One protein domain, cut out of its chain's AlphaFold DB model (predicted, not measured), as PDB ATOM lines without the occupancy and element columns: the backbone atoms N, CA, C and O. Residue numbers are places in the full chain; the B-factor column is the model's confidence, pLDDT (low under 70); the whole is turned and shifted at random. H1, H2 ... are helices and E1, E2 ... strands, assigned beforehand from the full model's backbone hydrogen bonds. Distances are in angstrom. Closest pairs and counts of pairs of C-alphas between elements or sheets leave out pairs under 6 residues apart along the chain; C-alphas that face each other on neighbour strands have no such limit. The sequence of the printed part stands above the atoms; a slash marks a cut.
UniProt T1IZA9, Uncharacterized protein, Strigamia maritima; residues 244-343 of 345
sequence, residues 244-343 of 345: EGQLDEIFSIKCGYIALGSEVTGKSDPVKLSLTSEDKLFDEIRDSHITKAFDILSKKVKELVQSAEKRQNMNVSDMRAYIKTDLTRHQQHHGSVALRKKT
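What this domain is: This is residues 244 to 343 of the 345 residues of an uncharacterized protein of Strigamia maritima (UniProt T1IZA9). The longest helix, H4, runs along much of the domain's length, and the chain then turns at the far end through H5 and folds back as H6, which crosses H4 near residues 297 to 304, so that H4, H5 and H6 make an open loop of helices. At the end where H4 begins lies a loose head, with the short helix H1, a small two-stranded ribbon of E1 and E2, and the short helix H2 between those strands along the chain. The printed part has 100 residues, in the order H1, E1, H2, E2, H3, H4, H5, H6; its class is mostly helix, and its sheet, E1 - E2, is antiparallel. It is only just loose, close to compact, with a radius of gyration of the C-alphas of 15.6 A, and its C-alphas span 47 by 31 by 23 A.

How they stand to each other: H1, residues 244 to 251, comes closest to E1, residues 257 to 260, at the C-alphas of Phe 251 and Ile 258, 6.1 A apart. E1 and E2, residues 271 to 274, are antiparallel neighbours at 151 degrees, with N 258 and O 273 at 3.0 A and N 271 and O 260 at 2.8 A, within hydrogen-bond range. H2, residues 262 to 265, is close to but not clearly touching H6, residues 327 to 341; their closest C-alphas, of Thr 265 and Leu 339, are 7.5 A apart. H3, residues 280 to 285, and H6 only just touch, with 3 pairs of C-alphas within 8 A, the closest those of Leu 281 and Val 337, 7.7 A; they run the same way at a shallow tilt of 27 degrees. H4, residues 290 to 312, touches H6 with residues 297 to 304 alone, closest at the C-alphas of Val 301 and Val 337, 7.0 A, at a steep tilt of 40 degrees, opposite ways. H5, residues 316 to 325, and H6 meet only through their link. Each O i to N i+4 pair is within hydrogen-bond range in H1, H3, H4, H5 and H6; H2 is too short for such a pair.

Where its parts are: H1 begins at C-alpha 244, (129.457, 130.392, 128.983), and is 10.2 A long. E1 is 9.7 A, H2 5.0 A, E2 9.9 A and H3 8.9 A long. H4 begins at C-alpha 290, (128.565, 123.520, 124.035), and is 33.2 A long; H5 is 14.9 A long. H6, 21.2 A long, ends at C-alpha 341, (126.273, 132.325, 116.366).

The domain as a whole: The two C-alphas farthest apart, of Glu 249 and Ser 317, are 47.9 A apart. The printed part has no cut, and its links between named elements are tight. The mean pLDDT of the printed part is 76.9; residue 308 and residues 310 to 343 are under 70.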
ATOM      1  N   GLU A 244     128.836 129.255 128.288       95.81
ATOM      2  CA  GLU A 244     129.457 130.392 128.983       95.81
ATOM      3  C   GLU A 244     130.925 130.130 129.334       95.81
ATOM      4  O   GLU A 244     131.748 131.024 129.160       95.81
ATOM      5  N   GLY A 245     131.277 128.899 129.712       95.88
ATOM      6  CA  GLY A 245     132.669 128.521 129.949       95.88
ATOM      7  C   GLY A 245     133.535 128.687 128.700       95.88
ATOM      8  O   GLY A 245     134.607 129.270 128.765       95.88
ATOM      9  N   GLN A 246     133.042 128.279 127.531       93.88
ATOM     10  CA  GLN A 246     133.742 128.492 126.261       93.88
ATOM     11  C   GLN A 246     133.870 129.979 125.890       93.88
ATOM     12  O   GLN A 246     134.878 130.378 125.309       93.88
ATOM     13  N   LEU A 247     132.886 130.819 126.240       92.25
ATOM     14  CA  LEU A 247     133.030 132.272 126.084       92.25
ATOM     15  C   LEU A 247     134.140 132.832 126.981       92.25
ATOM     16  O   LEU A 247     134.862 133.727 126.549       92.25
ATOM     17  N   ASP A 248     134.283 132.314 128.199       95.00
ATOM     18  CA  ASP A 248     135.341 132.719 129.127       95.00
ATOM     19  C   ASP A 248     136.736 132.305 128.645       95.00
ATOM     20  O   ASP A 248     137.645 133.134 128.610       95.00
ATOM     21  N   GLU A 249     136.884 131.069 128.162       91.69
ATOM     22  CA  GLU A 249     138.148 130.549 127.618       91.69
ATOM     23  C   GLU A 249     138.665 131.380 126.428       91.69
ATOM     24  O   GLU A 249     139.867 131.600 126.293       91.69
ATOM     25  N   ILE A 250     137.762 131.861 125.562       88.31
ATOM     26  CA  ILE A 250     138.138 132.580 124.332       88.31
ATOM     27  C   ILE A 250     138.213 134.096 124.549       88.31
ATOM     28  O   ILE A 250     139.140 134.744 124.061       88.31
ATOM     29  N   PHE A 251     137.238 134.680 125.251       88.38
ATOM     30  CA  PHE A 251     137.070 136.138 125.337       88.38
ATOM     31  C   PHE A 251     137.353 136.720 126.724       88.38
ATOM     32  O   PHE A 251     137.395 137.946 126.848       88.38
ATOM     33  N   SER A 252     137.560 135.876 127.740       92.81
ATOM     34  CA  SER A 252     137.752 136.250 129.149       92.81
ATOM     35  C   SER A 252     136.629 137.134 129.695       92.81
ATOM     36  O   SER A 252     136.633 138.362 129.552       92.81
ATOM     37  N   ILE A 253     135.675 136.518 130.387       94.50
ATOM     38  CA  ILE A 253     134.559 137.224 131.009       94.50
ATOM     39  C   ILE A 253     135.087 138.089 132.158       94.50
ATOM     40  O   ILE A 253     135.786 137.634 133.061       94.50
ATOM     41  N   LYS A 254     134.719 139.373 132.152       94.19
ATOM     42  CA  LYS A 254     135.057 140.326 133.218       94.19
ATOM     43  C   LYS A 254     133.801 141.022 133.711       94.19
ATOM     44  O   LYS A 254     133.148 141.743 132.956       94.19
ATOM     45  N   CYS A 255     133.453 140.805 134.980       94.12
ATOM     46  CA  CYS A 255     132.236 141.333 135.608       94.12
ATOM     47  C   CYS A 255     130.943 141.043 134.811       94.12
ATOM     48  O   CYS A 255     130.066 141.905 134.722       94.12
ATOM     49  N   GLY A 256     130.833 139.867 134.183       92.69
ATOM     50  CA  GLY A 256     129.692 139.523 133.321       92.69
ATOM     51  C   GLY A 256     129.673 140.257 131.973       92.69
ATOM     52  O   GLY A 256     128.613 140.408 131.369       92.69
ATOM     53  N   TYR A 257     130.820 140.754 131.502       93.06
ATOM     54  CA  TYR A 257     130.984 141.321 130.163       93.06
ATOM     55  C   TYR A 257     132.071 140.596 129.378       93.06
ATOM     56  O   TYR A 257     133.073 140.172 129.947       93.06
ATOM     57  N   ILE A 258     131.909 140.573 128.057       91.94
ATOM     58  CA  ILE A 258     132.975 140.254 127.101       91.94
ATOM     59  C   ILE A 258     133.157 141.407 126.114       91.94
ATOM     60  O   ILE A 258     132.235 142.200 125.882       91.94
ATOM     61  N   ALA A 259     134.348 141.504 125.531       88.69
ATOM     62  CA  ALA A 259     134.649 142.436 124.452       88.69
ATOM     63  C   ALA A 259     134.827 141.650 123.151       88.69
ATOM     64  O   ALA A 259     135.769 140.877 123.017       88.69
ATOM     65  N   LEU A 260     133.912 141.847 122.203       85.31
ATOM     66  CA  LEU A 260     133.949 141.191 120.898       85.31
ATOM     67  C   LEU A 260     134.688 142.082 119.902       85.31
ATOM     68  O   LEU A 260     134.259 143.216 119.664       85.31
ATOM     69  N   GLY A 261     135.783 141.590 119.331       80.00
ATOM     70  CA  GLY A 261     136.591 142.334 118.377       80.00
ATOM     71  C   GLY A 261     136.012 142.345 116.962       80.00
ATOM     72  O   GLY A 261     134.848 142.002 116.698       80.00
ATOM     73  N   SER A 262     136.843 142.800 116.028       81.44
ATOM     74  CA  SER A 262     136.490 142.940 114.613       81.44
ATOM     75  C   SER A 262     136.204 141.600 113.932       81.44
ATOM     76  O   SER A 262     135.375 141.538 113.029       81.44
ATOM     77  N   GLU A 263     136.823 140.526 114.417       75.38
ATOM     78  CA  GLU A 263     136.672 139.156 113.939       75.38
ATOM     79  C   GLU A 263     135.230 138.646 114.075       75.38
ATOM     80  O   GLU A 263     134.714 138.018 113.156       75.38
ATOM     81  N   VAL A 264     134.530 139.018 115.152       75.38
ATOM     82  CA  VAL A 264     133.120 138.642 115.366       75.38
ATOM     83  C   VAL A 264     132.160 139.699 114.809       75.38
ATOM     84  O   VAL A 264     131.096 139.391 114.259       75.38
ATOM     85  N   THR A 265     132.496 140.980 114.979       77.31
ATOM     86  CA  THR A 265     131.537 142.080 114.776       77.31
ATOM     87  C   THR A 265     131.678 142.806 113.443       77.31
ATOM     88  O   THR A 265     130.741 143.495 113.032       77.31
ATOM     89  N   GLY A 266     132.823 142.675 112.769       75.94
ATOM     90  CA  GLY A 266     133.182 143.440 111.572       75.94
ATOM     91  C   GLY A 266     133.408 144.936 111.827       75.94
ATOM     92  O   GLY A 266     133.475 145.710 110.873       75.94
ATOM     93  N   LYS A 267     133.475 145.371 113.094       80.25
ATOM     94  CA  LYS A 267     133.691 146.771 113.485       80.25
ATOM     95  C   LYS A 267     135.134 146.995 113.927       80.25
ATOM     96  O   LYS A 267     135.749 146.099 114.487       80.25
ATOM     97  N   SER A 268     135.643 148.209 113.703       82.50
ATOM     98  CA  SER A 268     136.988 148.602 114.150       82.50
ATOM     99  C   SER A 268     137.108 148.630 115.675       82.50
ATOM    100  O   SER A 268     138.148 148.264 116.209       82.50
ATOM    101  N   ASP A 269     136.051 149.061 116.369       83.12
ATOM    102  CA  ASP A 269     136.044 149.154 117.828       83.12
ATOM    103  C   ASP A 269     135.401 147.913 118.460       83.12
ATOM    104  O   ASP A 269     134.327 147.491 118.005       83.12
ATOM    105  N   PRO A 270     135.992 147.363 119.542       85.31
ATOM    106  CA  PRO A 270     135.415 146.240 120.265       85.31
ATOM    107  C   PRO A 270     134.010 146.552 120.782       85.31
ATOM    108  O   PRO A 270     133.761 147.589 121.406       85.31
ATOM    109  N   VAL A 271     133.082 145.621 120.576       86.62
ATOM    110  CA  VAL A 271     131.714 145.728 121.082       86.62
ATOM    111  C   VAL A 271     131.631 145.039 122.435       86.62
ATOM    112  O   VAL A 271     131.816 143.829 122.545       86.62
ATOM    113  N   LYS A 272     131.302 145.810 123.474       88.25
ATOM    114  CA  LYS A 272     131.019 145.264 124.804       88.25
ATOM    115  C   LYS A 272     129.662 144.557 124.805       88.25
ATOM    116  O   LYS A 272     128.646 145.199 124.533       88.25
ATOM    117  N   LEU A 273     129.639 143.274 125.157       88.94
ATOM    118  CA  LEU A 273     128.418 142.482 125.312       88.94
ATOM    119  C   LEU A 273     128.210 142.108 126.783       88.94
ATOM    120  O   LEU A 273     129.133 141.635 127.438       88.94
ATOM    121  N   SER A 274     126.994 142.330 127.289       90.94
ATOM    122  CA  SER A 274     126.575 141.905 128.631       90.94
ATOM    123  C   SER A 274     126.115 140.452 128.603       90.94
ATOM    124  O   SER A 274     125.263 140.091 127.789       90.94
ATOM    125  N   LEU A 275     126.654 139.646 129.508       92.75
ATOM    126  CA  LEU A 275     126.326 138.243 129.711       92.75
ATOM    127  C   LEU A 275     125.555 138.119 131.026       92.75
ATOM    128  O   LEU A 275     126.137 138.008 132.098       92.75
ATOM    129  N   THR A 276     124.229 138.227 130.948       92.44
ATOM    130  CA  THR A 276     123.333 138.128 132.108       92.44
ATOM    131  C   THR A 276     122.054 137.397 131.740       92.44
ATOM    132  O   THR A 276     121.665 137.343 130.567       92.44
ATOM    133  N   SER A 277     121.348 136.903 132.753       92.62
ATOM    134  CA  SER A 277     120.047 136.258 132.581       92.62
ATOM    135  C   SER A 277     118.924 137.174 132.059       92.62
ATOM    136  O   SER A 277     117.836 136.699 131.730       92.62
ATOM    137  N   GLU A 278     119.174 138.482 131.922       89.81
ATOM    138  CA  GLU A 278     118.259 139.410 131.242       89.81
ATOM    139  C   GLU A 278     118.084 139.043 129.757       89.81
ATOM    140  O   GLU A 278     116.993 139.202 129.194       89.81
ATOM    141  N   ASP A 279     119.131 138.498 129.124       88.69
ATOM    142  CA  ASP A 279     119.023 137.880 127.805       88.69
ATOM    143  C   ASP A 279     118.507 136.444 127.948       88.69
ATOM    144  O   ASP A 279     119.255 135.506 128.213       88.69
ATOM    145  N   LYS A 280     117.207 136.262 127.703       89.44
ATOM    146  CA  LYS A 280     116.532 134.959 127.822       89.44
ATOM    147  C   LYS A 280     117.135 133.861 126.949       89.44
ATOM    148  O   LYS A 280     117.025 132.694 127.303       89.44
ATOM    149  N   LEU A 281     117.722 134.210 125.799       88.25
ATOM    150  CA  LEU A 281     118.403 133.212 124.977       88.25
ATOM    151  C   LEU A 281     119.704 132.778 125.642       88.25
ATOM    152  O   LEU A 281     120.022 131.595 125.611       88.25
ATOM    153  N   PHE A 282     120.446 133.719 126.230       91.31
ATOM    154  CA  PHE A 282     121.638 133.372 126.995       91.31
ATOM    155  C   PHE A 282     121.302 132.470 128.163       91.31
ATOM    156  O   PHE A 282     121.932 131.435 128.317       91.31
ATOM    157  N   ASP A 283     120.291 132.859 128.935       94.56
ATOM    158  CA  ASP A 283     119.842 132.142 130.120       94.56
ATOM    159  C   ASP A 283     119.477 130.684 129.791       94.56
ATOM    160  O   ASP A 283     119.765 129.774 130.558       94.56
ATOM    161  N   GLU A 284     118.911 130.445 128.600       93.69
ATOM    162  CA  GLU A 284     118.575 129.106 128.101       93.69
ATOM    163  C   GLU A 284     119.818 128.254 127.765       93.69
ATOM    164  O   GLU A 284     119.788 127.032 127.934       93.69
ATOM    165  N   ILE A 285     120.902 128.864 127.269       92.88
ATOM    166  CA  ILE A 285     122.049 128.126 126.706       92.88
ATOM    167  C   ILE A 285     123.316 128.152 127.565       92.88
ATOM    168  O   ILE A 285     124.142 127.258 127.395       92.88
ATOM    169  N   ARG A 286     123.488 129.137 128.457       95.38
ATOM    170  CA  ARG A 286     124.762 129.437 129.143       95.38
ATOM    171  C   ARG A 286     125.345 128.237 129.895       95.38
ATOM    172  O   ARG A 286     126.526 127.936 129.737       95.38
ATOM    173  N   ASP A 287     124.479 127.491 130.579       96.50
ATOM    174  CA  ASP A 287     124.834 126.346 131.427       96.50
ATOM    175  C   ASP A 287     124.831 125.010 130.659       96.50
ATOM    176  O   ASP A 287     125.174 123.957 131.198       96.50
ATOM    177  N   SER A 288     124.425 125.014 129.385       95.38
ATOM    178  CA  SER A 288     124.394 123.801 128.565       95.38
ATOM    179  C   SER A 288     125.779 123.459 128.024       95.38
ATOM    180  O   SER A 288     126.547 124.344 127.650       95.38
ATOM    181  N   HIS A 289     126.064 122.157 127.891       96.25
ATOM    182  CA  HIS A 289     127.223 121.686 127.129       96.25
ATOM    183  C   HIS A 289     127.222 122.298 125.721       96.25
ATOM    184  O   HIS A 289     126.170 122.361 125.071       96.25
ATOM    185  N   ILE A 290     128.397 122.698 125.238       90.75
ATOM    186  CA  ILE A 290     128.565 123.520 124.035       90.75
ATOM    187  C   ILE A 290     127.838 122.960 122.797       90.75
ATOM    188  O   ILE A 290     127.126 123.688 122.111       90.75
ATOM    189  N   THR A 291     127.895 121.644 122.561       91.00
ATOM    190  CA  THR A 291     127.190 120.981 121.445       91.00
ATOM    191  C   THR A 291     125.674 121.192 121.498       91.00
ATOM    192  O   THR A 291     125.054 121.542 120.497       91.00
ATOM    193  N   LYS A 292     125.072 121.050 122.685       93.88
ATOM    194  CA  LYS A 292     123.628 121.238 122.874       93.88
ATOM    195  C   LYS A 292     123.239 122.707 122.698       93.88
ATOM    196  O   LYS A 292     122.182 122.999 122.142       93.88
ATOM    197  N   ALA A 293     124.083 123.633 123.155       88.88
ATOM    198  CA  ALA A 293     123.865 125.059 122.941       88.88
ATOM    199  C   ALA A 293     123.821 125.399 121.439       88.88
ATOM    200  O   ALA A 293     122.920 126.121 121.005       88.88
ATOM    201  N   PHE A 294     124.711 124.816 120.626       84.94
ATOM    202  CA  PHE A 294     124.688 124.987 119.168       84.94
ATOM    203  C   PHE A 294     123.439 124.416 118.497       84.94
ATOM    204  O   PHE A 294     122.918 125.040 117.566       84.94
ATOM    205  N   ASP A 295     122.917 123.283 118.968       88.88
ATOM    206  CA  ASP A 295     121.658 122.730 118.458       88.88
ATOM    207  C   ASP A 295     120.486 123.690 118.715       88.88
ATOM    208  O   ASP A 295     119.685 123.969 117.813       88.88
ATOM    209  N   ILE A 296     120.414 124.254 119.929       87.12
ATOM    210  CA  ILE A 296     119.400 125.248 120.308       87.12
ATOM    211  C   ILE A 296     119.546 126.504 119.445       87.12
ATOM    212  O   ILE A 296     118.567 126.947 118.840       87.12
ATOM    213  N   LEU A 297     120.760 127.052 119.325       82.75
ATOM    214  CA  LEU A 297     121.036 128.227 118.495       82.75
ATOM    215  C   LEU A 297     120.645 127.985 117.032       82.75
ATOM    216  O   LEU A 297     119.942 128.801 116.436       82.75
ATOM    217  N   SER A 298     121.022 126.838 116.467       83.81
ATOM    218  CA  SER A 298     120.692 126.460 115.089       83.81
ATOM    219  C   SER A 298     119.185 126.356 114.864       83.81
ATOM    220  O   SER A 298     118.675 126.814 113.836       83.81
ATOM    221  N   LYS A 299     118.450 125.798 115.831       87.31
ATOM    222  CA  LYS A 299     116.986 125.739 115.794       87.31
ATOM    223  C   LYS A 299     116.366 127.139 115.843       87.31
ATOM    224  O   LYS A 299     115.538 127.450 114.989       87.31
ATOM    225  N   LYS A 300     116.818 128.005 116.758       83.50
ATOM    226  CA  LYS A 300     116.334 129.397 116.874       83.50
ATOM    227  C   LYS A 300     116.625 130.208 115.608       83.50
ATOM    228  O   LYS A 300     115.778 130.983 115.175       83.50
ATOM    229  N   VAL A 301     117.780 130.006 114.969       76.00
ATOM    230  CA  VAL A 301     118.105 130.638 113.676       76.00
ATOM    231  C   VAL A 301     117.122 130.198 112.590       76.00
ATOM    232  O   VAL A 301     116.593 131.051 111.878       76.00
ATOM    233  N   LYS A 302     116.826 128.896 112.477       81.56
ATOM    234  CA  LYS A 302     115.839 128.384 111.507       81.56
ATOM    235  C   LYS A 302     114.439 128.957 111.759       81.56
ATOM    236  O   LYS A 302     113.785 129.386 110.813       81.56
ATOM    237  N   GLU A 303     114.008 129.022 113.018       82.75
ATOM    238  CA  GLU A 303     112.730 129.638 113.412       82.75
ATOM    239  C   GLU A 303     112.679 131.131 113.044       82.75
ATOM    240  O   GLU A 303     111.668 131.612 112.526       82.75
ATOM    241  N   LEU A 304     113.780 131.867 113.246       74.38
ATOM    242  CA  LEU A 304     113.875 133.275 112.863       74.38
ATOM    243  C   LEU A 304     113.780 133.473 111.347       74.38
ATOM    244  O   LEU A 304     113.025 134.346 110.917       74.38
ATOM    245  N   VAL A 305     114.471 132.657 110.546       75.56
ATOM    246  CA  VAL A 305     114.390 132.716 109.075       75.56
ATOM    247  C   VAL A 305     112.963 132.433 108.600       75.56
ATOM    248  O   VAL A 305     112.385 133.255 107.893       75.56
ATOM    249  N   GLN A 306     112.332 131.362 109.092       78.62
ATOM    250  CA  GLN A 306     110.940 131.037 108.757       78.62
ATOM    251  C   GLN A 306     109.961 132.142 109.184       78.62
ATOM    252  O   GLN A 306     108.991 132.441 108.487       78.62
ATOM    253  N   SER A 307     110.199 132.783 110.335       73.44
ATOM    254  CA  SER A 307     109.390 133.926 110.778       73.44
ATOM    255  C   SER A 307     109.592 135.164 109.897       73.44
ATOM    256  O   SER A 307     108.670 135.963 109.747       73.44
ATOM    257  N   ALA A 308     110.786 135.366 109.334       69.50
ATOM    258  CA  ALA A 308     111.076 136.466 108.418       69.50
ATOM    259  C   ALA A 308     110.402 136.245 107.055       69.50
ATOM    260  O   ALA A 308     109.794 137.171 106.523       69.50
ATOM    261  N   GLU A 309     110.406 135.011 106.550       73.94
ATOM    262  CA  GLU A 309     109.670 134.623 105.339       73.94
ATOM    263  C   GLU A 309     108.154 134.805 105.520       73.94
ATOM    264  O   GLU A 309     107.488 135.402 104.676       73.94
ATOM    265  N   LYS A 310     107.598 134.392 106.668       69.69
ATOM    266  CA  LYS A 310     106.180 134.636 106.993       69.69
ATOM    267  C   LYS A 310     105.837 136.127 107.061       69.69
ATOM    268  O   LYS A 310     104.753 136.507 106.633       69.69
ATOM    269  N   ARG A 311     106.752 136.970 107.558       62.44
ATOM    270  CA  ARG A 311     106.587 138.436 107.600       62.44
ATOM    271  C   ARG A 311     106.527 139.067 106.213       62.44
ATOM    272  O   ARG A 311     105.772 140.015 106.028       62.44
ATOM    273  N   GLN A 312     107.284 138.548 105.247       61.81
ATOM    274  CA  GLN A 312     107.221 139.026 103.860       61.81
ATOM    275  C   GLN A 312     105.863 138.736 103.203       61.81
ATOM    276  O   GLN A 312     105.462 139.461 102.298       61.81
ATOM    277  N   ASN A 313     105.127 137.745 103.715       64.69
ATOM    278  CA  ASN A 313     103.810 137.345 103.222       64.69
ATOM    279  C   ASN A 313     102.630 137.908 104.044       64.69
ATOM    280  O   ASN A 313     101.498 137.479 103.833       64.69
ATOM    281  N   MET A 314     102.857 138.844 104.979       67.75
ATOM    282  CA  MET A 314     101.796 139.421 105.824       67.75
ATOM    283  C   MET A 314     101.077 140.612 105.178       67.75
ATOM    284  O   MET A 314     101.681 141.515 104.598       67.75
ATOM    285  N   ASN A 315      99.761 140.658 105.376       60.59
ATOM    286  CA  ASN A 315      98.859 141.721 104.954       60.59
ATOM    287  C   ASN A 315      98.942 142.925 105.917       60.59
ATOM    288  O   ASN A 315      99.351 142.817 107.073       60.59
ATOM    289  N   VAL A 316      98.503 144.104 105.462       54.81
ATOM    290  CA  VAL A 316      98.655 145.393 106.179       54.81
ATOM    291  C   VAL A 316      97.986 145.414 107.570       54.81
ATOM    292  O   VAL A 316      98.460 146.100 108.478       54.81
ATOM    293  N   SER A 317      96.907 144.646 107.762       55.84
ATOM    294  CA  SER A 317      96.231 144.453 109.059       55.84
ATOM    295  C   SER A 317      97.118 143.707 110.066       55.84
ATOM    296  O   SER A 317      97.303 144.161 111.197       55.84
ATOM    297  N   ASP A 318      97.732 142.610 109.627       56.44
ATOM    298  CA  ASP A 318      98.573 141.742 110.459       56.44
ATOM    299  C   ASP A 318      99.912 142.412 110.784       56.44
ATOM    300  O   ASP A 318     100.435 142.295 111.893       56.44
ATOM    301  N   MET A 319     100.409 143.232 109.857       41.97
ATOM    302  CA  MET A 319     101.604 144.050 110.045       41.97
ATOM    303  C   MET A 319     101.415 145.102 111.156       41.97
ATOM    304  O   MET A 319     102.324 145.323 111.955       41.97
ATOM    305  N   ARG A 320     100.223 145.711 111.280       44.50
ATOM    306  CA  ARG A 320      99.908 146.660 112.372       44.50
ATOM    307  C   ARG A 320      99.807 145.984 113.740       44.50
ATOM    308  O   ARG A 320     100.227 146.592 114.723       44.50
ATOM    309  N   ALA A 321      99.270 144.766 113.815       55.09
ATOM    310  CA  ALA A 321      99.233 143.990 115.057       55.09
ATOM    311  C   ALA A 321     100.654 143.605 115.504       55.09
ATOM    312  O   ALA A 321     101.028 143.859 116.646       55.09
ATOM    313  N   TYR A 322     101.475 143.131 114.564       48.44
ATOM    314  CA  TYR A 322     102.867 142.740 114.786       48.44
ATOM    315  C   TYR A 322     103.773 143.896 115.259       48.44
ATOM    316  O   TYR A 322     104.569 143.729 116.186       48.44
ATOM    317  N   ILE A 323     103.628 145.094 114.674       52.31
ATOM    318  CA  ILE A 323     104.363 146.303 115.101       52.31
ATOM    319  C   ILE A 323     104.044 146.664 116.562       52.31
ATOM    320  O   ILE A 323     104.901 147.187 117.272       52.31
ATOM    321  N   LYS A 324     102.819 146.375 117.018       50.53
ATOM    322  CA  LYS A 324     102.322 146.753 118.346       50.53
ATOM    323  C   LYS A 324     102.787 145.810 119.462       50.53
ATOM    324  O   LYS A 324     102.870 146.256 120.604       50.53
ATOM    325  N   THR A 325     103.070 144.543 119.156       50.25
ATOM    326  CA  THR A 325     103.381 143.507 120.161       50.25
ATOM    327  C   THR A 325     104.807 142.970 120.097       50.25
ATOM    328  O   THR A 325     105.398 142.718 121.146       50.25
ATOM    329  N   ASP A 326     105.388 142.814 118.903       51.94
ATOM    330  CA  ASP A 326     106.516 141.888 118.727       51.94
ATOM    331  C   ASP A 326     107.768 142.502 118.083       51.94
ATOM    332  O   ASP A 326     108.837 141.890 118.120       51.94
ATOM    333  N   LEU A 327     107.700 143.723 117.543       46.09
ATOM    334  CA  LEU A 327     108.809 144.333 116.793       46.09
ATOM    335  C   LEU A 327     110.058 144.593 117.652       46.09
ATOM    336  O   LEU A 327     111.169 144.217 117.273       46.09
ATOM    337  N   THR A 328     109.876 145.164 118.843       50.19
ATOM    338  CA  THR A 328     110.963 145.450 119.795       50.19
ATOM    339  C   THR A 328     111.591 144.160 120.325       50.19
ATOM    340  O   THR A 328     112.812 144.045 120.430       50.19
ATOM    341  N   ARG A 329     110.749 143.152 120.592       53.06
ATOM    342  CA  ARG A 329     111.153 141.833 121.089       53.06
ATOM    343  C   ARG A 329     111.949 141.068 120.029       53.06
ATOM    344  O   ARG A 329     112.993 140.496 120.332       53.06
ATOM    345  N   HIS A 330     111.514 141.119 118.770       51.28
ATOM    346  CA  HIS A 330     112.218 140.485 117.659       51.28
ATOM    347  C   HIS A 330     113.534 141.166 117.294       51.28
ATOM    348  O   HIS A 330     114.471 140.448 116.961       51.28
ATOM    349  N   GLN A 331     113.640 142.496 117.347       50.38
ATOM    350  CA  GLN A 331     114.900 143.196 117.050       50.38
ATOM    351  C   GLN A 331     115.996 142.856 118.071       50.38
ATOM    352  O   GLN A 331     117.127 142.565 117.677       50.38
ATOM    353  N   GLN A 332     115.649 142.802 119.361       54.78
ATOM    354  CA  GLN A 332     116.568 142.367 120.420       54.78
ATOM    355  C   GLN A 332     116.953 140.884 120.267       54.78
ATOM    356  O   GLN A 332     118.139 140.551 120.309       54.78
ATOM    357  N   HIS A 333     115.981 140.001 119.993       57.56
ATOM    358  CA  HIS A 333     116.249 138.577 119.762       57.56
ATOM    359  C   HIS A 333     117.096 138.312 118.504       57.56
ATOM    360  O   HIS A 333     117.994 137.477 118.556       57.56
ATOM    361  N   HIS A 334     116.862 139.013 117.387       55.69
ATOM    362  CA  HIS A 334     117.650 138.836 116.157       55.69
ATOM    363  C   HIS A 334     119.112 139.245 116.348       55.69
ATOM    364  O   HIS A 334     120.005 138.526 115.900       55.69
ATOM    365  N   GLY A 335     119.354 140.384 117.009       59.12
ATOM    366  CA  GLY A 335     120.706 140.860 117.300       59.12
ATOM    367  C   GLY A 335     121.466 139.895 118.209       59.12
ATOM    368  O   GLY A 335     122.608 139.553 117.913       59.12
ATOM    369  N   SER A 336     120.803 139.394 119.258       63.97
ATOM    370  CA  SER A 336     121.389 138.425 120.191       63.97
ATOM    371  C   SER A 336     121.725 137.089 119.511       63.97
ATOM    372  O   SER A 336     122.862 136.630 119.598       63.97
ATOM    373  N   VAL A 337     120.787 136.496 118.756       63.19
ATOM    374  CA  VAL A 337     121.015 135.215 118.055       63.19
ATOM    375  C   VAL A 337     122.145 135.328 117.026       63.19
ATOM    376  O   VAL A 337     123.017 134.459 116.974       63.19
ATOM    377  N   ALA A 338     122.147 136.385 116.207       59.47
ATOM    378  CA  ALA A 338     123.142 136.554 115.149       59.47
ATOM    379  C   ALA A 338     124.553 136.792 115.704       59.47
ATOM    380  O   ALA A 338     125.517 136.254 115.164       59.47
ATOM    381  N   LEU A 339     124.676 137.574 116.781       66.88
ATOM    382  CA  LEU A 339     125.960 137.843 117.426       66.88
ATOM    383  C   LEU A 339     126.533 136.578 118.078       66.88
ATOM    384  O   LEU A 339     127.705 136.270 117.889       66.88
ATOM    385  N   ARG A 340     125.687 135.807 118.774       68.81
ATOM    386  CA  ARG A 340     126.080 134.568 119.467       68.81
ATOM    387  C   ARG A 340     126.522 133.465 118.518       68.81
ATOM    388  O   ARG A 340     127.501 132.788 118.799       68.81
ATOM    389  N   LYS A 341     125.847 133.306 117.374       62.16
ATOM    390  CA  LYS A 341     126.273 132.325 116.366       62.16
ATOM    391  C   LYS A 341     127.664 132.657 115.809       62.16
ATOM    392  O   LYS A 341     128.523 131.791 115.788       62.16
ATOM    393  N   LYS A 342     127.907 133.927 115.473       63.12
ATOM    394  CA  LYS A 342     129.213 134.407 114.987       63.12
ATOM    395  C   LYS A 342     130.343 134.328 116.011       63.12
ATOM    396  O   LYS A 342     131.485 134.555 115.656       63.12
ATOM    397  N   THR A 343     130.032 134.093 117.285       58.91
ATOM    398  CA  THR A 343     131.054 134.073 118.339       58.91
ATOM    399  C   THR A 343     131.951 132.830 118.236       58.91
ATOM    400  O   THR A 343     133.056 132.844 118.767       58.91
TER     401      THR A 343